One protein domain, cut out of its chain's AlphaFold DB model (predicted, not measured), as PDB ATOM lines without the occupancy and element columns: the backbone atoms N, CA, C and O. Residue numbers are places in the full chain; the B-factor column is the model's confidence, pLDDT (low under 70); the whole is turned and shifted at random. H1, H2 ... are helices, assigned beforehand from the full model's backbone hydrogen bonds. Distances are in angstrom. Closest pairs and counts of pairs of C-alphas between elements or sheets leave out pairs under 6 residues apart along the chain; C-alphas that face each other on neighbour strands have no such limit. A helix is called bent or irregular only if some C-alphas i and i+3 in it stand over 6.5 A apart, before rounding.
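This is residues 2 to 148 of the 151 residues of the protein "Inner membrane protein YjdF" of Pseudoalteromonas sp. P1-25 (UniProt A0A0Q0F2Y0). Three nearly aligned helices, H1, H2 and H3, sit with their centres in a triangle; H4 packs on H3, and the long H5 crosses H4 at a steep tilt of 43 degrees, farther out from H3. The long link of residues 71 to 87, with no named element, joins H3 to H4. The printed part has 147 residues with five named helices, H1 to H5 in that order along the chain, and no named strand; the class is all helix. The whole is compact, with a radius of gyration of the C-alphas of 16.5 A, and spans 46 by 35 by 33 A.

H1, residues 2 to 16, is close to but not clearly touching H2, residues 23 to 43; the closest C-alphas, those of Leu 13 and Val 30, are 8.0 A apart. H1 touches H3, residues 51 to 70, the same way at a shallow tilt of 9 degrees, closest at the C-alphas of Ser 16 and His 69, 4.8 A apart. H2 and H3 form a hairpin, opposite ways at a shallow tilt of 16 degrees; the closest C-alphas are those of Trp 26 and Gly 68, at 3.9 A. H3 is the hub, touching three other helices. The third of these is H4, residues 88 to 112, in a second hairpin at a shallow tilt of 28 degrees, with the C-alphas of His 60 and Phe 96 closest at 5.6 A. H4 forms another hairpin with H5, residues 117 to 147, which touches it with residues 121 to 133 alone; the closest C-alphas, those of Ala 102 and Cys 129, are 5.3 A apart. The helix packing is mostly aligned, three of the four touching pairs being at a shallow tilt. H5 is apart from H1, H2 and H3, and H4 is apart from H1 and H2. Every O i to N i+4 pair is within hydrogen-bond range in H1, H3 and H5, against 15 of 17 in H2 and 19 of 21 in H4.

H1 begins at C-alpha 2, (138.547, 170.394, 102.588), and is 21.1 A long from first to last C-alpha. H2, 30.0 A, has a kink of 32 degrees near residue 30 and is only just irregular: C-alphas 29 and 32 are 6.6 A apart. H3 is 28.9 A long and H4 36.5 A; H4 is neither bent nor irregular, but only just, with C-alphas 97 and 100 at 6.1 A. H5, the longest, is 45.3 A and ends at C-alpha 147, (154.615, 163.581, 69.039).

The two C-alphas farthest apart, those of Asn 19 and Gly 117, are 49.5 A apart. The printed part has no cut. The H4 to H5 link is tight, those from H1 to H2 and H2 to H3 are short, and the one from H3 to H4 is long. Residues 41 to 46, of which 41 to 43 belong to H2, stand free. The mean pLDDT of the printed part is 91.7, and residues 79 to 86 are under 70.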
ATOM      1  N   LYS A   2     137.824 169.571 103.591       88.62
ATOM      2  CA  LYS A   2     138.547 170.394 102.588       88.62
ATOM      3  C   LYS A   2     140.084 170.296 102.666       88.62
ATOM      4  O   LYS A   2     140.728 170.085 101.653       88.62
ATOM      5  N   TYR A   3     140.654 170.385 103.870       93.06
ATOM      6  CA  TYR A   3     142.106 170.309 104.064       93.06
ATOM      7  C   TYR A   3     142.649 168.901 103.822       93.06
ATOM      8  O   TYR A   3     143.736 168.765 103.287       93.06
ATOM      9  N   LEU A   4     141.873 167.866 104.160       95.00
ATOM     10  CA  LEU A   4     142.225 166.478 103.865       95.00
ATOM     11  C   LEU A   4     142.254 166.234 102.353       95.00
ATOM     12  O   LEU A   4     143.206 165.658 101.851       95.00
ATOM     13  N   TRP A   5     141.236 166.720 101.637       96.19
ATOM     14  CA  TRP A   5     141.159 166.635 100.180       96.19
ATOM     15  C   TRP A   5     142.374 167.305  99.527       96.19
ATOM     16  O   TRP A   5     143.062 166.679  98.732       96.19
ATOM     17  N   LEU A   6     142.674 168.551  99.919       96.81
ATOM     18  CA  LEU A   6     143.820 169.297  99.386       96.81
ATOM     19  C   LEU A   6     145.146 168.636  99.764       96.81
ATOM     20  O   LEU A   6     146.018 168.511  98.916       96.81
ATOM     21  N   GLY A   7     145.282 168.185 101.013       97.50
ATOM     22  CA  GLY A   7     146.467 167.479 101.484       97.50
ATOM     23  C   GLY A   7     146.742 166.235 100.647       97.50
ATOM     24  O   GLY A   7     147.832 166.108 100.110       97.50
ATOM     25  N   LEU A   8     145.742 165.368 100.460       97.69
ATOM     26  CA  LEU A   8     145.879 164.170  99.626       97.69
ATOM     27  C   LEU A   8     146.208 164.517  98.173       97.69
ATOM     28  O   LEU A   8     147.133 163.936  97.616       97.69
ATOM     29  N   PHE A   9     145.502 165.487  97.585       98.12
ATOM     30  CA  PHE A   9     145.759 165.925  96.215       98.12
ATOM     31  C   PHE A   9     147.211 166.381  96.030       98.12
ATOM     32  O   PHE A   9     147.893 165.898  95.134       98.12
ATOM     33  N   PHE A  10     147.707 167.275  96.891       98.06
ATOM     34  CA  PHE A  10     149.070 167.794  96.768       98.06
ATOM     35  C   PHE A  10     150.136 166.761  97.127       98.06
ATOM     36  O   PHE A  10     151.179 166.745  96.485       98.06
ATOM     37  N   ILE A  11     149.886 165.884  98.102       98.25
ATOM     38  CA  ILE A  11     150.805 164.784  98.430       98.25
ATOM     39  C   ILE A  11     150.995 163.880  97.210       98.25
ATOM     40  O   ILE A  11     152.132 163.602  96.838       98.25
ATOM     41  N   VAL A  12     149.900 163.460  96.568       97.69
ATOM     42  CA  VAL A  12     149.966 162.577  95.395       97.69
ATOM     43  C   VAL A  12     150.533 163.311  94.181       97.69
ATOM     44  O   VAL A  12     151.337 162.725  93.467       97.69
ATOM     45  N   LEU A  13     150.196 164.588  93.980       97.88
ATOM     46  CA  LEU A  13     150.748 165.409  92.897       97.88
ATOM     47  C   LEU A  13     152.267 165.585  93.017       97.88
ATOM     48  O   LEU A  13     152.988 165.475  92.031       97.88
ATOM     49  N   ILE A  14     152.757 165.882  94.223       97.75
ATOM     50  CA  ILE A  14     154.194 166.036  94.466       97.75
ATOM     51  C   ILE A  14     154.884 164.689  94.280       97.75
ATOM     52  O   ILE A  14     155.893 164.624  93.589       97.75
ATOM     53  N   TRP A  15     154.334 163.619  94.861       98.12
ATOM     54  CA  TRP A  15     154.882 162.276  94.701       98.12
ATOM     55  C   TRP A  15     154.943 161.849  93.230       98.12
ATOM     56  O   TRP A  15     155.988 161.377  92.790       98.12
ATOM     57  N   SER A  16     153.875 162.068  92.455       96.06
ATOM     58  CA  SER A  16     153.830 161.648  91.053       96.06
ATOM     59  C   SER A  16     154.864 162.376  90.197       96.06
ATOM     60  O   SER A  16     155.403 161.785  89.267       96.06
ATOM     61  N   GLY A  17     155.178 163.631  90.534       94.50
ATOM     62  CA  GLY A  17     156.197 164.431  89.852       94.50
ATOM     63  C   GLY A  17     157.645 164.109  90.239       94.50
ATOM     64  O   GLY A  17     158.566 164.625  89.608       94.50
ATOM     65  N   ILE A  18     157.888 163.271  91.253       96.12
ATOM     66  CA  ILE A  18     159.246 162.844  91.617       96.12
ATOM     67  C   ILE A  18     159.633 161.657  90.732       96.12
ATOM     68  O   ILE A  18     159.140 160.558  90.940       96.12
ATOM     69  N   ASN A  19     160.558 161.865  89.792       93.75
ATOM     70  CA  ASN A  19     161.053 160.831  88.870       93.75
ATOM     71  C   ASN A  19     159.933 160.051  88.139       93.75
ATOM     72  O   ASN A  19     159.911 158.819  88.230       93.75
ATOM     73  N   PRO A  20     159.005 160.724  87.424       94.00
ATOM     74  CA  PRO A  20     158.069 160.015  86.559       94.00
ATOM     75  C   PRO A  20     158.832 159.287  85.447       94.00
ATOM     76  O   PRO A  20     159.918 159.715  85.043       94.00
ATOM     77  N   LYS A  21     158.249 158.200  84.941       90.81
ATOM     78  CA  LYS A  21     158.833 157.396  83.858       90.81
ATOM     79  C   LYS A  21     159.067 158.201  82.584       90.81
ATOM     80  O   LYS A  21     160.129 158.076  81.982       90.81
ATOM     81  N   ASP A  22     158.116 159.060  82.236       92.44
ATOM     82  CA  ASP A  22     158.256 160.038  81.167       92.44
ATOM     83  C   ASP A  22     157.678 161.388  81.608       92.44
ATOM     84  O   ASP A  22     156.529 161.481  82.044       92.44
ATOM     85  N   GLN A  23     158.487 162.450  81.529       92.44
ATOM     86  CA  GLN A  23     158.083 163.774  82.018       92.44
ATOM     87  C   GLN A  23     156.998 164.414  81.151       92.44
ATOM     88  O   GLN A  23     156.158 165.150  81.674       92.44
ATOM     89  N   PHE A  24     157.022 164.160  79.842       91.00
ATOM     90  CA  PHE A  24     156.064 164.743  78.911       91.00
ATOM     91  C   PHE A  24     154.675 164.121  79.097       91.00
ATOM     92  O   PHE A  24     153.704 164.842  79.326       91.00
ATOM     93  N   THR A  25     154.605 162.792  79.130       90.38
ATOM     94  CA  THR A  25     153.400 162.009  79.432       90.38
ATOM     95  C   THR A  25     152.852 162.359  80.809       90.38
ATOM     96  O   THR A  25     151.665 162.648  80.943       90.38
ATOM     97  N   TRP A  26     153.711 162.431  81.836       95.00
ATOM     98  CA  TRP A  26     153.289 162.855  83.174       95.00
ATOM     99  C   TRP A  26     152.596 164.219  83.155       95.00
ATOM    100  O   TRP A  26     151.541 164.386  83.767       95.00
ATOM    101  N   LEU A  27     153.165 165.195  82.439       94.62
ATOM    102  CA  LEU A  27     152.586 166.531  82.347       94.62
ATOM    103  C   LEU A  27     151.200 166.488  81.692       94.62
ATOM    104  O   LEU A  27     150.264 167.092  82.220       94.62
ATOM    105  N   LEU A  28     151.063 165.775  80.573       92.25
ATOM    106  CA  LEU A  28     149.799 165.654  79.846       92.25
ATOM    107  C   LEU A  28     148.700 165.011  80.697       92.25
ATOM    108  O   LEU A  28     147.595 165.546  80.765       92.25
ATOM    109  N   GLU A  29     149.030 163.940  81.415       93.19
ATOM    110  CA  GLU A  29     148.099 163.221  82.291       93.19
ATOM    111  C   GLU A  29     147.691 164.039  83.527       93.19
ATOM    112  O   GLU A  29     146.552 163.990  83.995       93.19
ATOM    113  N   VAL A  30     148.609 164.839  84.077       95.56
ATOM    114  CA  VAL A  30     148.359 165.613  85.303       95.56
ATOM    115  C   VAL A  30     147.630 166.935  85.033       95.56
ATOM    116  O   VAL A  30     146.908 167.426  85.912       95.56
ATOM    117  N   ILE A  31     147.750 167.515  83.833       95.62
ATOM    118  CA  ILE A  31     147.074 168.772  83.459       95.62
ATOM    119  C   ILE A  31     145.554 168.729  83.730       95.62
ATOM    120  O   ILE A  31     145.060 169.649  84.397       95.62
ATOM    121  N   PRO A  32     144.791 167.698  83.311       94.69
ATOM    122  CA  PRO A  32     143.365 167.600  83.616       94.69
ATOM    123  C   PRO A  32     143.052 167.640  85.119       94.69
ATOM    124  O   PRO A  32     142.081 168.284  85.528       94.69
ATOM    125  N   ALA A  33     143.893 167.031  85.964       96.94
ATOM    126  CA  ALA A  33     143.724 167.067  87.418       96.94
ATOM    127  C   ALA A  33     143.923 168.485  87.990       96.94
ATOM    128  O   ALA A  33     143.157 168.926  88.855       96.94
ATOM    129  N   ILE A  34     144.908 169.232  87.476       97.50
ATOM    130  CA  ILE A  34     145.146 170.635  87.854       97.50
ATOM    131  C   ILE A  34     143.976 171.522  87.403       97.50
ATOM    132  O   ILE A  34     143.476 172.330  88.191       97.50
ATOM    133  N   ILE A  35     143.492 171.342  86.170       96.69
ATOM    134  CA  ILE A  35     142.311 172.053  85.656       96.69
ATOM    135  C   ILE A  35     141.099 171.773  86.554       96.69
ATOM    136  O   ILE A  35     140.410 172.707  86.973       96.69
ATOM    137  N   GLY A  36     140.879 170.507  86.923       95.62
ATOM    138  CA  GLY A  36     139.828 170.101  87.853       95.62
ATOM    139  C   GLY A  36     139.907 170.842  89.191       95.62
ATOM    140  O   GLY A  36     138.904 171.396  89.649       95.62
ATOM    141  N   LEU A  37     141.099 170.940  89.789       96.75
ATOM    142  CA  LEU A  37     141.313 171.694  91.028       96.75
ATOM    143  C   LEU A  37     140.931 173.177  90.881       96.75
ATOM    144  O   LEU A  37     140.208 173.712  91.728       96.75
ATOM    145  N   VAL A  38     141.378 173.839  89.810       97.06
ATOM    146  CA  VAL A  38     141.094 175.265  89.560       97.06
ATOM    147  C   VAL A  38     139.594 175.506  89.357       97.06
ATOM    148  O   VAL A  38     139.021 176.433  89.944       97.06
ATOM    149  N   LEU A  39     138.923 174.649  88.583       95.12
ATOM    150  CA  LEU A  39     137.475 174.725  88.363       95.12
ATOM    151  C   LEU A  39     136.690 174.524  89.664       95.12
ATOM    152  O   LEU A  39     135.732 175.252  89.942       95.12
ATOM    153  N   MET A  40     137.107 173.589  90.515       94.94
ATOM    154  CA  MET A  40     136.470 173.400  91.817       94.94
ATOM    155  C   MET A  40     136.709 174.576  92.767       94.94
ATOM    156  O   MET A  40     135.791 174.978  93.483       94.94
ATOM    157  N   ALA A  41     137.922 175.131  92.792       94.44
ATOM    158  CA  ALA A  41     138.259 176.260  93.653       94.44
ATOM    159  C   ALA A  41     137.467 177.520  93.265       94.44
ATOM    160  O   ALA A  41     136.908 178.191  94.135       94.44
ATOM    161  N   SER A  42     137.362 177.804  91.962       95.38
ATOM    162  CA  SER A  42     136.610 178.952  91.433       95.38
ATOM    163  C   SER A  42     135.096 178.814  91.634       95.38
ATOM    164  O   SER A  42     134.421 179.776  92.013       95.38
ATOM    165  N   SER A  43     134.553 177.605  91.467       93.88
ATOM    166  CA  SER A  43     133.126 177.339  91.682       93.88
ATOM    167  C   SER A  43     132.735 177.198  93.159       93.88
ATOM    168  O   SER A  43     131.557 177.354  93.477       93.88
ATOM    169  N   TYR A  44     133.682 177.003  94.089       92.31
ATOM    170  CA  TYR A  44     133.407 176.648  95.492       92.31
ATOM    171  C   TYR A  44     132.427 177.582  96.218       92.31
ATOM    172  O   TYR A  44     131.597 177.123  97.004       92.31
ATOM    173  N   LYS A  45     132.521 178.898  95.975       91.44
ATOM    174  CA  LYS A  45     131.662 179.901  96.631       91.44
ATOM    175  C   LYS A  45     130.268 180.001  96.006       91.44
ATOM    176  O   LYS A  45     129.316 180.306  96.715       91.44
ATOM    177  N   HIS A  46     130.146 179.740  94.704       90.62
ATOM    178  CA  HIS A  46     128.910 179.942  93.938       90.62
ATOM    179  C   HIS A  46     128.100 178.652  93.766       90.62
ATOM    180  O   HIS A  46     126.871 178.676  93.701       90.62
ATOM    181  N   PHE A  47     128.785 177.514  93.671       93.19
ATOM    182  CA  PHE A  47     128.193 176.200  93.477       93.19
ATOM    183  C   PHE A  47     129.068 175.129  94.132       93.19
ATOM    184  O   PHE A  47     129.884 174.464  93.500       93.19
ATOM    185  N   LYS A  48     128.896 174.962  95.443       94.12
ATOM    186  CA  LYS A  48     129.593 173.922  96.200       94.12
ATOM    187  C   LYS A  48     129.049 172.543  95.828       94.12
ATOM    188  O   LYS A  48     127.845 172.319  95.994       94.12
ATOM    189  N   LEU A  49     129.917 171.640  95.373       95.00
ATOM    190  CA  LEU A  49     129.558 170.261  95.024       95.00
ATOM    191  C   LEU A  49     129.234 169.422  96.271       95.00
ATOM    192  O   LEU A  49     129.558 169.798  97.406       95.00
ATOM    193  N   THR A  50     128.592 168.275  96.073       95.19
ATOM    194  CA  THR A  50     128.373 167.308  97.152       95.19
ATOM    195  C   THR A  50     129.706 166.724  97.651       95.19
ATOM    196  O   THR A  50     130.646 166.550  96.870       95.19
ATOM    197  N   PRO A  51     129.827 166.378  98.950       93.94
ATOM    198  CA  PRO A  51     131.043 165.753  99.482       93.94
ATOM    199  C   PRO A  51     131.434 164.456  98.763       93.94
ATOM    200  O   PRO A  51     132.620 164.189  98.596       93.94
ATOM    201  N   ILE A  52     130.441 163.680  98.316       94.81
ATOM    202  CA  ILE A  52     130.648 162.439  97.561       94.81
ATOM    203  C   ILE A  52     131.294 162.744  96.208       94.81
ATOM    204  O   ILE A  52     132.271 162.095  95.841       94.81
ATOM    205  N   LEU A  53     130.807 163.764  95.495       95.81
ATOM    206  CA  LEU A  53     131.373 164.144  94.205       95.81
ATOM    207  C   LEU A  53     132.801 164.682  94.339       95.81
ATOM    208  O   LEU A  53     133.661 164.308  93.547       95.81
ATOM    209  N   TYR A  54     133.096 165.466  95.382       96.12
ATOM    210  CA  TYR A  54     134.483 165.827  95.700       96.12
ATOM    211  C   TYR A  54     135.367 164.585  95.901       96.12
ATOM    212  O   TYR A  54     136.510 164.575  95.449       96.12
ATOM    213  N   GLY A  55     134.848 163.533  96.543       96.69
ATOM    214  CA  GLY A  55     135.546 162.255  96.701       96.69
ATOM    215  C   GLY A  55     135.849 161.566  95.367       96.69
ATOM    216  O   GLY A  55     136.993 161.192  95.130       96.69
ATOM    217  N   PHE A  56     134.863 161.461  94.471       97.44
ATOM    218  CA  PHE A  56     135.068 160.871  93.140       97.44
ATOM    219  C   PHE A  56     136.029 161.683  92.269       97.44
ATOM    220  O   PHE A  56     136.859 161.095  91.583       97.44
ATOM    221  N   ILE A  57     135.965 163.016  92.331       97.06
ATOM    222  CA  ILE A  57     136.916 163.878  91.618       97.06
ATOM    223  C   ILE A  57     138.338 163.655  92.145       97.06
ATOM    224  O   ILE A  57     139.259 163.547  91.343       97.06
ATOM    225  N   LEU A  58     138.528 163.531  93.467       97.75
ATOM    226  CA  LEU A  58     139.847 163.218  94.031       97.75
ATOM    227  C   LEU A  58     140.358 161.865  93.549       97.75
ATOM    228  O   LEU A  58     141.508 161.768  93.141       97.75
ATOM    229  N   ALA A  59     139.506 160.839  93.591       97.75
ATOM    230  CA  ALA A  59     139.865 159.502  93.136       97.75
ATOM    231  C   ALA A  59     140.290 159.515  91.661       97.75
ATOM    232  O   ALA A  59     141.335 158.967  91.330       97.75
ATOM    233  N   HIS A  60     139.549 160.224  90.804       97.62
ATOM    234  CA  HIS A  60     139.918 160.411  89.401       97.62
ATOM    235  C   HIS A  60     141.262 161.142  89.256       97.62
ATOM    236  O   HIS A  60     142.136 160.672  88.539       97.62
ATOM    237  N   CYS A  61     141.482 162.237  89.993       97.62
ATOM    238  CA  CYS A  61     142.766 162.949  89.971       97.62
ATOM    239  C   CYS A  61     143.937 162.040  90.382       97.62
ATOM    240  O   CYS A  61     145.003 162.116  89.785       97.62
ATOM    241  N   ILE A  62     143.740 161.173  91.378       97.50
ATOM    242  CA  ILE A  62     144.757 160.210  91.816       97.50
ATOM    243  C   ILE A  62     145.043 159.183  90.716       97.50
ATOM    244  O   ILE A  62     146.209 158.882  90.488       97.50
ATOM    245  N   VAL A  63     144.016 158.680  90.020       96.19
ATOM    246  CA  VAL A  63     144.197 157.758  88.883       96.19
ATOM    247  C   VAL A  63     145.059 158.397  87.795       96.19
ATOM    248  O   VAL A  63     146.043 157.798  87.376       96.19
ATOM    249  N   LEU A  64     144.771 159.648  87.424       95.75
ATOM    250  CA  LEU A  64     145.573 160.390  86.446       95.75
ATOM    251  C   LEU A  64     147.024 160.589  86.911       95.75
ATOM    252  O   LEU A  64     147.962 160.361  86.160       95.75
ATOM    253  N   MET A  65     147.236 160.973  88.174       97.19
ATOM    254  CA  MET A  65     148.584 161.198  88.713       97.19
ATOM    255  C   MET A  65     149.410 159.910  88.811       97.19
ATOM    256  O   MET A  65     150.609 159.936  88.546       97.19
ATOM    257  N   VAL A  66     148.791 158.794  89.201       95.12
ATOM    258  CA  VAL A  66     149.455 157.483  89.259       95.12
ATOM    259  C   VAL A  66     149.764 156.984  87.847       95.12
ATOM    260  O   VAL A  66     150.886 156.537  87.605       95.12
ATOM    261  N   GLY A  67     148.813 157.124  86.919       92.81
ATOM    262  CA  GLY A  67     149.012 156.829  85.502       92.81
ATOM    263  C   GLY A  67     150.130 157.669  84.884       92.81
ATOM    264  O   GLY A  67     151.003 157.118  84.231       92.81
ATOM    265  N   GLY A  68     150.191 158.970  85.172       92.81
ATOM    266  CA  GLY A  68     151.272 159.842  84.712       92.81
ATOM    267  C   GLY A  68     152.635 159.516  85.332       92.81
ATOM    268  O   GLY A  68     153.654 159.620  84.656       92.81
ATOM    269  N   HIS A  69     152.689 159.100  86.603       94.94
ATOM    270  CA  HIS A  69     153.954 158.744  87.262       94.94
ATOM    271  C   HIS A  69     154.600 157.500  86.642       94.94
ATOM    272  O   HIS A  69     155.799 157.495  86.362       94.94
ATOM    273  N   TYR A  70     153.805 156.448  86.429       89.44
ATOM    274  CA  TYR A  70     154.305 155.179  85.905       89.44
ATOM    275  C   TYR A  70     154.229 155.069  84.383       89.44
ATOM    276  O   TYR A  70     154.875 154.189  83.839       89.44
ATOM    277  N   THR A  71     153.502 155.944  83.689       87.62
ATOM    278  CA  THR A  71     152.812 155.637  82.420       87.62
ATOM    279  C   THR A  71     151.732 154.579  82.626       87.62
ATOM    280  O   THR A  71     151.877 153.647  83.421       87.62
ATOM    281  N   TYR A  72     150.619 154.713  81.910       82.81
ATOM    282  CA  TYR A  72     149.470 153.834  82.092       82.81
ATOM    283  C   TYR A  72     149.831 152.357  81.904       82.81
ATOM    284  O   TYR A  72     149.239 151.505  82.564       82.81
ATOM    285  N   ALA A  73     150.759 152.041  80.999       82.81
ATOM    286  CA  ALA A  73     151.145 150.668  80.674       82.81
ATOM    287  C   ALA A  73     151.952 149.987  81.788       82.81
ATOM    288  O   ALA A  73     151.863 148.774  81.949       82.81
ATOM    289  N   GLU A  74     152.700 150.755  82.581       82.44
ATOM    290  CA  GLU A  74     153.638 150.207  83.564       82.44
ATOM    291  C   GLU A  74     153.142 150.342  85.010       82.44
ATOM    292  O   GLU A  74     153.921 150.170  85.954       82.44
ATOM    293  N   VAL A  75     151.857 150.658  85.224       84.94
ATOM    294  CA  VAL A  75     151.313 150.738  86.584       84.94
ATOM    295  C   VAL A  75     151.421 149.360  87.260       84.94
ATOM    296  O   VAL A  75     150.824 148.383  86.784       84.94
ATOM    297  N   PRO A  76     152.134 149.256  88.401       80.00
ATOM    298  CA  PRO A  76     152.312 147.988  89.097       80.00
ATOM    299  C   PRO A  76     150.973 147.340  89.445       80.00
ATOM    300  O   PRO A  76     150.006 148.034  89.762       80.00
ATOM    301  N   TRP A  77     150.928 146.006  89.432       74.50
ATOM    302  CA  TRP A  77     149.723 145.191  89.666       74.50
ATOM    303  C   TRP A  77     148.654 145.263  88.578       74.50
ATOM    304  O   TRP A  77     147.730 144.462  88.636       74.50
ATOM    305  N   PHE A  78     148.764 146.176  87.610       76.19
ATOM    306  CA  PHE A  78     147.887 146.245  86.439       76.19
ATOM    307  C   PHE A  78     148.562 145.746  85.163       76.19
ATOM    308  O   PHE A  78     147.870 145.243  84.269       76.19
ATOM    309  N   ASP A  79     149.894 145.821  85.121       65.12
ATOM    310  CA  ASP A  79     150.716 145.225  84.076       65.12
ATOM    311  C   ASP A  79     150.500 143.699  84.005       65.12
ATOM    312  O   ASP A  79     150.556 142.988  85.013       65.12
ATOM    313  N   ASN A  80     150.188 143.208  82.803       63.16
ATOM    314  CA  ASN A  80     149.965 141.796  82.472       63.16
ATOM    315  C   ASN A  80     148.905 141.042  83.302       63.16
ATOM    316  O   ASN A  80     148.848 139.807  83.271       63.16
ATOM    317  N   LEU A  81     148.008 141.752  84.001       62.69
ATOM    318  CA  LEU A  81     146.873 141.124  84.682       62.69
ATOM    319  C   LEU A  81     146.050 140.300  83.675       62.69
ATOM    320  O   LEU A  81     145.483 140.835  82.719       62.69
ATOM    321  N   PHE A  82     145.983 138.989  83.922       61.50
ATOM    322  CA  PHE A  82     145.191 138.015  83.163       61.50
ATOM    323  C   PHE A  82     145.541 137.874  81.671       61.50
ATOM    324  O   PHE A  82     144.683 137.467  80.891       61.50
ATOM    325  N   GLY A  83     146.776 138.193  81.257       60.03
ATOM    326  CA  GLY A  83     147.183 138.069  79.847       60.03
ATOM    327  C   GLY A  83     146.347 138.937  78.900       60.03
ATOM    328  O   GLY A  83     146.138 138.573  77.747       60.03
ATOM    329  N   SER A  84     145.794 140.046  79.405       59.50
ATOM    330  CA  SER A  84     144.973 140.951  78.605       59.50
ATOM    331  C   SER A  84     145.845 141.676  77.580       59.50
ATOM    332  O   SER A  84     146.807 142.332  77.958       59.50
ATOM    333  N   GLU A  85     145.471 141.608  76.298       63.06
ATOM    334  CA  GLU A  85     146.171 142.336  75.227       63.06
ATOM    335  C   GLU A  85     146.081 143.863  75.373       63.06
ATOM    336  O   GLU A  85     146.904 144.587  74.824       63.06
ATOM    337  N   ARG A  86     145.089 144.362  76.127       65.62
ATOM    338  CA  ARG A  86     144.910 145.790  76.409       65.62
ATOM    339  C   ARG A  86     145.243 146.098  77.858       65.62
ATOM    340  O   ARG A  86     144.766 145.420  78.771       65.62
ATOM    341  N   ASN A  87     145.963 147.198  78.042       79.94
ATOM    342  CA  ASN A  87     146.297 147.774  79.332       79.94
ATOM    343  C   ASN A  87     145.082 147.829  80.281       79.94
ATOM    344  O   ASN A  87     144.025 148.375  79.958       79.94
ATOM    345  N   ASN A  88     145.214 147.235  81.468       85.50
ATOM    346  CA  ASN A  88     144.132 147.188  82.446       85.50
ATOM    347  C   ASN A  88     143.967 148.499  83.219       85.50
ATOM    348  O   ASN A  88     142.856 148.794  83.657       85.50
ATOM    349  N   TYR A  89     145.036 149.280  83.376       88.56
ATOM    350  CA  TYR A  89     144.962 150.573  84.050       88.56
ATOM    351  C   TYR A  89     144.235 151.617  83.195       88.56
ATOM    352  O   TYR A  89     143.432 152.390  83.709       88.56
ATOM    353  N   ASP A  90     144.413 151.546  81.878       87.19
ATOM    354  CA  ASP A  90     143.659 152.319  80.884       87.19
ATOM    355  C   ASP A  90     142.139 152.175  81.049       87.19
ATOM    356  O   ASP A  90     141.399 153.155  81.118       87.19
ATOM    357  N   LYS A  91     141.660 150.951  81.288       89.62
ATOM    358  CA  LYS A  91     140.237 150.695  81.573       89.62
ATOM    359  C   LYS A  91     139.762 151.412  82.843       89.62
ATOM    360  O   LYS A  91     138.608 151.835  82.911       89.62
ATOM    361  N   VAL A  92     140.630 151.546  83.852       91.94
ATOM    362  CA  VAL A  92     140.330 152.298  85.080       91.94
ATOM    363  C   VAL A  92     140.261 153.793  84.776       91.94
ATOM    364  O   VAL A  92     139.298 154.436  85.191       91.94
ATOM    365  N   GLY A  93     141.222 154.324  84.016       92.38
ATOM    366  CA  GLY A  93     141.198 155.703  83.522       92.38
ATOM    367  C   GLY A  93     139.887 156.019  82.807       92.38
ATOM    368  O   GLY A  93     139.128 156.871  83.270       92.38
ATOM    369  N   HIS A  94     139.538 155.237  81.783       92.25
ATOM    370  CA  HIS A  94     138.290 155.396  81.034       92.25
ATOM    371  C   HIS A  94     137.031 155.263  81.902       92.25
ATOM    372  O   HIS A  94     136.051 155.989  81.703       92.25
ATOM    373  N   PHE A  95     137.035 154.373  82.901       94.31
ATOM    374  CA  PHE A  95     135.923 154.273  83.845       94.31
ATOM    375  C   PHE A  95     135.713 155.594  84.593       94.31
ATOM    376  O   PHE A  95     134.591 156.099  84.636       94.31
ATOM    377  N   PHE A  96     136.772 156.188  85.151       95.62
ATOM    378  CA  PHE A  96     136.666 157.477  85.841       95.62
ATOM    379  C   PHE A  96     136.380 158.638  84.874       95.62
ATOM    380  O   PHE A  96     135.582 159.520  85.215       95.62
ATOM    381  N   GLN A  97     136.948 158.600  83.666       92.81
ATOM    382  CA  GLN A  97     136.707 159.548  82.577       92.81
ATOM    383  C   GLN A  97     135.240 159.578  82.143       92.81
ATOM    384  O   GLN A  97     134.739 160.647  81.823       92.81
ATOM    385  N   GLY A  98     134.518 158.456  82.172       93.31
ATOM    386  CA  GLY A  98     133.069 158.454  81.944       93.31
ATOM    387  C   GLY A  98     132.267 158.768  83.212       93.31
ATOM    388  O   GLY A  98     131.362 159.606  83.235       93.31
ATOM    389  N   PHE A  99     132.610 158.111  84.319       95.00
ATOM    390  CA  PHE A  99     131.795 158.129  85.529       95.00
ATOM    391  C   PHE A  99     131.776 159.497  86.224       95.00
ATOM    392  O   PHE A  99     130.709 159.981  86.610       95.00
ATOM    393  N   VAL A 100     132.930 160.159  86.366       96.25
ATOM    394  CA  VAL A 100     133.009 161.450  87.070       96.25
ATOM    395  C   VAL A 100     132.300 162.569  86.298       96.25
ATOM    396  O   VAL A 100     131.500 163.275  86.922       96.25
ATOM    397  N   PRO A 101     132.480 162.726  84.970       95.94
ATOM    398  CA  PRO A 101     131.691 163.673  84.181       95.94
ATOM    399  C   PRO A 101     130.192 163.390  84.210       95.94
ATOM    400  O   PRO A 101     129.412 164.334  84.327       95.94
ATOM    401  N   ALA A 102     129.769 162.121  84.194       96.56
ATOM    402  CA  ALA A 102     128.354 161.779  84.327       96.56
ATOM    403  C   ALA A 102     127.773 162.239  85.680       96.56
ATOM    404  O   ALA A 102     126.687 162.827  85.727       96.56
ATOM    405  N   LEU A 103     128.504 162.036  86.784       96.88
ATOM    406  CA  LEU A 103     128.092 162.527  88.103       96.88
ATOM    407  C   LEU A 103     128.065 164.061  88.171       96.88
ATOM    408  O   LEU A 103     127.100 164.624  88.691       96.88
ATOM    409  N   LEU A 104     129.085 164.729  87.622       96.56
ATOM    410  CA  LEU A 104     129.160 166.192  87.531       96.56
ATOM    411  C   LEU A 104     127.982 166.765  86.743       96.56
ATOM    412  O   LEU A 104     127.270 167.635  87.249       96.56
ATOM    413  N   ALA A 105     127.741 166.249  85.536       96.69
ATOM    414  CA  ALA A 105     126.635 166.662  84.684       96.69
ATOM    415  C   ALA A 105     125.303 166.476  85.413       96.69
ATOM    416  O   ALA A 105     124.503 167.408  85.499       96.69
ATOM    417  N   ARG A 106     125.087 165.306  86.022       96.44
ATOM    418  CA  ARG A 106     123.853 165.020  86.759       96.44
ATOM    419  C   ARG A 106     123.651 165.981  87.923       96.44
ATOM    420  O   ARG A 106     122.548 166.497  88.086       96.44
ATOM    421  N   GLU A 107     124.686 166.229  88.725       96.56
ATOM    422  CA  GLU A 107     124.596 167.125  89.878       96.56
ATOM    423  C   GLU A 107     124.294 168.572  89.455       96.56
ATOM    424  O   GLU A 107     123.429 169.220  90.053       96.56
ATOM    425  N   ILE A 108     124.959 169.066  88.408       95.81
ATOM    426  CA  ILE A 108     124.762 170.427  87.897       95.81
ATOM    427  C   ILE A 108     123.363 170.579  87.295       95.81
ATOM    428  O   ILE A 108     122.626 171.478  87.703       95.81
ATOM    429  N   LEU A 109     122.975 169.694  86.371       96.50
ATOM    430  CA  LEU A 109     121.696 169.784  85.660       96.50
ATOM    431  C   LEU A 109     120.505 169.691  86.623       96.50
ATOM    432  O   LEU A 109     119.560 170.476  86.508       96.50
ATOM    433  N   LEU A 110     120.580 168.786  87.609       95.31
ATOM    434  CA  LEU A 110     119.562 168.653  88.652       95.31
ATOM    435  C   LEU A 110     119.467 169.904  89.522       95.31
ATOM    436  O   LEU A 110     118.387 170.461  89.687       95.31
ATOM    437  N   ARG A 111     120.585 170.362  90.098       95.75
ATOM    438  CA  ARG A 111     120.559 171.453  91.087       95.75
ATOM    439  C   ARG A 111     120.313 172.824  90.465       95.75
ATOM    440  O   ARG A 111     119.891 173.736  91.172       95.75
ATOM    441  N   LYS A 112     120.585 172.985  89.167       95.06
ATOM    442  CA  LYS A 112     120.267 174.201  88.405       95.06
ATOM    443  C   LYS A 112     118.871 174.176  87.779       95.06
ATOM    444  O   LYS A 112     118.461 175.206  87.259       95.06
ATOM    445  N   ASN A 113     118.141 173.058  87.858       93.69
ATOM    446  CA  ASN A 113     116.802 172.893  87.278       93.69
ATOM    447  C   ASN A 113     116.730 173.272  85.786       93.69
ATOM    448  O   ASN A 113     115.761 173.874  85.336       93.69
ATOM    449  N   VAL A 114     117.768 172.932  85.015       94.81
ATOM    450  CA  VAL A 114     117.864 173.294  83.584       94.81
ATOM    451  C   VAL A 114     117.275 172.236  82.646       94.81
ATOM    452  O   VAL A 114     117.163 172.476  81.449       94.81
ATOM    453  N   VAL A 115     116.886 171.070  83.171       94.50
ATOM    454  CA  VAL A 115     116.292 169.970  82.398       94.50
ATOM    455  C   VAL A 115     114.954 169.560  83.002       94.50
ATOM    456  O   VAL A 115     114.836 169.396  84.216       94.50
ATOM    457  N   ASN A 116     113.952 169.351  82.146       92.12
ATOM    458  CA  ASN A 116     112.622 168.925  82.565       92.12
ATOM    459  C   ASN A 116     112.509 167.392  82.638       92.12
ATOM    460  O   ASN A 116     112.558 166.702  81.622       92.12
ATOM    461  N   GLY A 117     112.287 166.865  83.841       93.44
ATOM    462  CA  GLY A 117     111.972 165.456  84.063       93.44
ATOM    463  C   GLY A 117     113.185 164.517  84.083       93.44
ATOM    464  O   GLY A 117     114.266 164.802  83.569       93.44
ATOM    465  N   LYS A 118     112.992 163.343  84.703       92.81
ATOM    466  CA  LYS A 118     114.060 162.348  84.920       92.81
ATOM    467  C   LYS A 118     114.561 161.705  83.620       92.81
ATOM    468  O   LYS A 118     115.736 161.373  83.532       92.81
ATOM    469  N   GLY A 119     113.684 161.541  82.626       95.75
ATOM    470  CA  GLY A 119     114.042 160.956  81.329       95.75
ATOM    471  C   GLY A 119     115.042 161.824  80.567       95.75
ATOM    472  O   GLY A 119     116.137 161.365  80.255       95.75
ATOM    473  N   TRP A 120     114.709 163.101  80.361       96.88
ATOM    474  CA  TRP A 120     115.603 164.049  79.693       96.88
ATOM    475  C   TRP A 120     116.905 164.261  80.452       96.88
ATOM    476  O   TRP A 120     117.957 164.344  79.829       96.88
ATOM    477  N   LEU A 121     116.862 164.288  81.788       96.56
ATOM    478  CA  LEU A 121     118.079 164.378  82.590       96.56
ATOM    479  C   LEU A 121     119.055 163.248  82.249       96.56
ATOM    480  O   LEU A 121     120.228 163.517  82.015       96.56
ATOM    481  N   ASN A 122     118.578 162.002  82.205       95.94
ATOM    482  CA  ASN A 122     119.431 160.858  81.892       95.94
ATOM    483  C   ASN A 122     120.004 160.957  80.473       95.94
ATOM    484  O   ASN A 122     121.192 160.702  80.291       95.94
ATOM    485  N   VAL A 123     119.192 161.381  79.499       97.06
ATOM    486  CA  VAL A 123     119.647 161.604  78.117       97.06
ATOM    487  C   VAL A 123     120.789 162.617  78.088       97.06
ATOM    488  O   VAL A 123     121.865 162.296  77.596       97.06
ATOM    489  N   PHE A 124     120.612 163.799  78.687       97.19
ATOM    490  CA  PHE A 124     121.654 164.829  78.693       97.19
ATOM    491  C   PHE A 124     122.914 164.402  79.444       97.19
ATOM    492  O   PHE A 124     124.015 164.698  78.990       97.19
ATOM    493  N   VAL A 125     122.777 163.692  80.566       97.25
ATOM    494  CA  VAL A 125     123.931 163.172  81.315       97.25
ATOM    495  C   VAL A 125     124.753 162.216  80.453       97.25
ATOM    496  O   VAL A 125     125.971 162.368  80.379       97.25
ATOM    497  N   VAL A 126     124.099 161.272  79.768       96.44
ATOM    498  CA  VAL A 126     124.778 160.326  78.871       96.44
ATOM    499  C   VAL A 126     125.399 161.057  77.681       96.44
ATOM    500  O   VAL A 126     126.563 160.822  77.375       96.44
ATOM    501  N   SER A 127     124.679 161.988  77.047       97.06
ATOM    502  CA  SER A 127     125.204 162.761  75.915       97.06
ATOM    503  C   SER A 127     126.427 163.600  76.285       97.06
ATOM    504  O   SER A 127     127.399 163.602  75.536       97.06
ATOM    505  N   ILE A 128     126.412 164.281  77.436       96.25
ATOM    506  CA  ILE A 128     127.558 165.073  77.913       96.25
ATOM    507  C   ILE A 128     128.746 164.161  78.219       96.25
ATOM    508  O   ILE A 128     129.867 164.489  77.846       96.25
ATOM    509  N   CYS A 129     128.505 163.016  78.864       94.94
ATOM    510  CA  CYS A 129     129.546 162.034  79.147       94.94
ATOM    511  C   CYS A 129     130.210 161.530  77.857       94.94
ATOM    512  O   CYS A 129     131.430 161.564  77.752       94.94
ATOM    513  N   LEU A 130     129.416 161.119  76.863       94.94
ATOM    514  CA  LEU A 130     129.929 160.644  75.575       94.94
ATOM    515  C   LEU A 130     130.678 161.743  74.818       94.94
ATOM    516  O   LEU A 130     131.752 161.486  74.284       94.94
ATOM    517  N   ALA A 131     130.142 162.966  74.794       96.12
ATOM    518  CA  ALA A 131     130.798 164.098  74.149       96.12
ATOM    519  C   ALA A 131     132.134 164.441  74.822       96.12
ATOM    520  O   ALA A 131     133.111 164.713  74.131       96.12
ATOM    521  N   PHE A 132     132.191 164.397  76.156       93.81
ATOM    522  CA  PHE A 132     133.421 164.628  76.909       93.81
ATOM    523  C   PHE A 132     134.465 163.540  76.639       93.81
ATOM    524  O   PHE A 132     135.613 163.870  76.356       93.81
ATOM    525  N   SER A 133     134.070 162.263  76.667       92.00
ATOM    526  CA  SER A 133     134.971 161.154  76.343       92.00
ATOM    527  C   SER A 133     135.496 161.255  74.913       92.00
ATOM    528  O   SER A 133     136.702 161.241  74.718       92.00
ATOM    529  N   ALA A 134     134.617 161.464  73.929       94.56
ATOM    530  CA  ALA A 134     135.026 161.622  72.534       94.56
ATOM    531  C   ALA A 134     135.956 162.828  72.328       94.56
ATOM    532  O   ALA A 134     136.897 162.755  71.550       94.56
ATOM    533  N   PHE A 135     135.712 163.939  73.027       94.31
ATOM    534  CA  PHE A 135     136.587 165.107  72.952       94.31
ATOM    535  C   PHE A 135     137.977 164.836  73.538       94.31
ATOM    536  O   PHE A 135     138.965 165.288  72.973       94.31
ATOM    537  N   TYR A 136     138.057 164.093  74.643       90.56
ATOM    538  CA  TYR A 136     139.335 163.701  75.236       90.56
ATOM    539  C   TYR A 136     140.147 162.803  74.294       90.56
ATOM    540  O   TYR A 136     141.304 163.101  74.033       90.56
ATOM    541  N   GLU A 137     139.508 161.807  73.676       91.56
ATOM    542  CA  GLU A 137     140.143 160.927  72.679       91.56
ATOM    543  C   GLU A 137     140.675 161.715  71.468       91.56
ATOM    544  O   GLU A 137     141.737 161.420  70.927       91.56
ATOM    545  N   LEU A 138     139.968 162.773  71.045       93.62
ATOM    546  CA  LEU A 138     140.459 163.667  69.990       93.62
ATOM    547  C   LEU A 138     141.703 164.457  70.422       93.62
ATOM    548  O   LEU A 138     142.568 164.723  69.588       93.62
ATOM    549  N   ILE A 139     141.805 164.831  71.704       90.88
ATOM    550  CA  ILE A 139     143.008 165.471  72.252       90.88
ATOM    551  C   ILE A 139     144.172 164.481  72.250       90.88
ATOM    552  O   ILE A 139     145.252 164.841  71.785       90.88
ATOM    553  N   GLU A 140     143.957 163.252  72.718       88.62
ATOM    554  CA  GLU A 140     144.979 162.198  72.708       88.62
ATOM    555  C   GLU A 140     145.470 161.917  71.289       88.62
ATOM    556  O   GLU A 140     146.675 161.910  71.034       88.62
ATOM    557  N   TRP A 141     144.545 161.810  70.333       90.56
ATOM    558  CA  TRP A 141     144.889 161.652  68.925       90.56
ATOM    559  C   TRP A 141     145.738 162.817  68.392       90.56
ATOM    560  O   TRP A 141     146.740 162.593  67.713       90.56
ATOM    561  N   TRP A 142     145.392 164.070  68.717       89.88
ATOM    562  CA  TRP A 142     146.212 165.222  68.329       89.88
ATOM    563  C   TRP A 142     147.608 165.193  68.949       89.88
ATOM    564  O   TRP A 142     148.580 165.517  68.265       89.88
ATOM    565  N   VAL A 143     147.720 164.806  70.219       87.88
ATOM    566  CA  VAL A 143     149.012 164.661  70.897       87.88
ATOM    567  C   VAL A 143     149.863 163.590  70.215       87.88
ATOM    568  O   VAL A 143     151.036 163.854  69.948       87.88
ATOM    569  N   ALA A 144     149.286 162.432  69.879       86.62
ATOM    570  CA  ALA A 144     149.990 161.350  69.190       86.62
ATOM    571  C   ALA A 144     150.542 161.818  67.832       86.62
ATOM    572  O   ALA A 144     151.743 161.711  67.568       86.62
ATOM    573  N   VAL A 145     149.700 162.477  67.022       89.38
ATOM    574  CA  VAL A 145     150.095 163.042  65.718       89.38
ATOM    575  C   VAL A 145     151.238 164.057  65.850       89.38
ATOM    576  O   VAL A 145     152.151 164.057  65.025       89.38
ATOM    577  N   LEU A 146     151.211 164.921  66.871       87.00
ATOM    578  CA  LEU A 146     152.258 165.928  67.095       87.00
ATOM    579  C   LEU A 146     153.560 165.336  67.648       87.00
ATOM    580  O   LEU A 146     154.633 165.873  67.374       87.00
ATOM    581  N   SER A 147     153.467 164.247  68.411       80.81
ATOM    582  CA  SER A 147     154.615 163.581  69.039       80.81
ATOM    583  C   SER A 147     155.299 162.581  68.101       80.81
ATOM    584  O   SER A 147     156.399 162.118  68.390       80.81
ATOM    585  N   GLY A 148     154.679 162.273  66.956       76.94
ATOM    586  CA  GLY A 148     155.184 161.289  65.995       76.94
ATOM    587  C   GLY A 148     154.979 159.840  66.444       76.94
ATOM    588  O   GLY A 148     155.532 158.929  65.828       76.94
TER     589      GLY A 148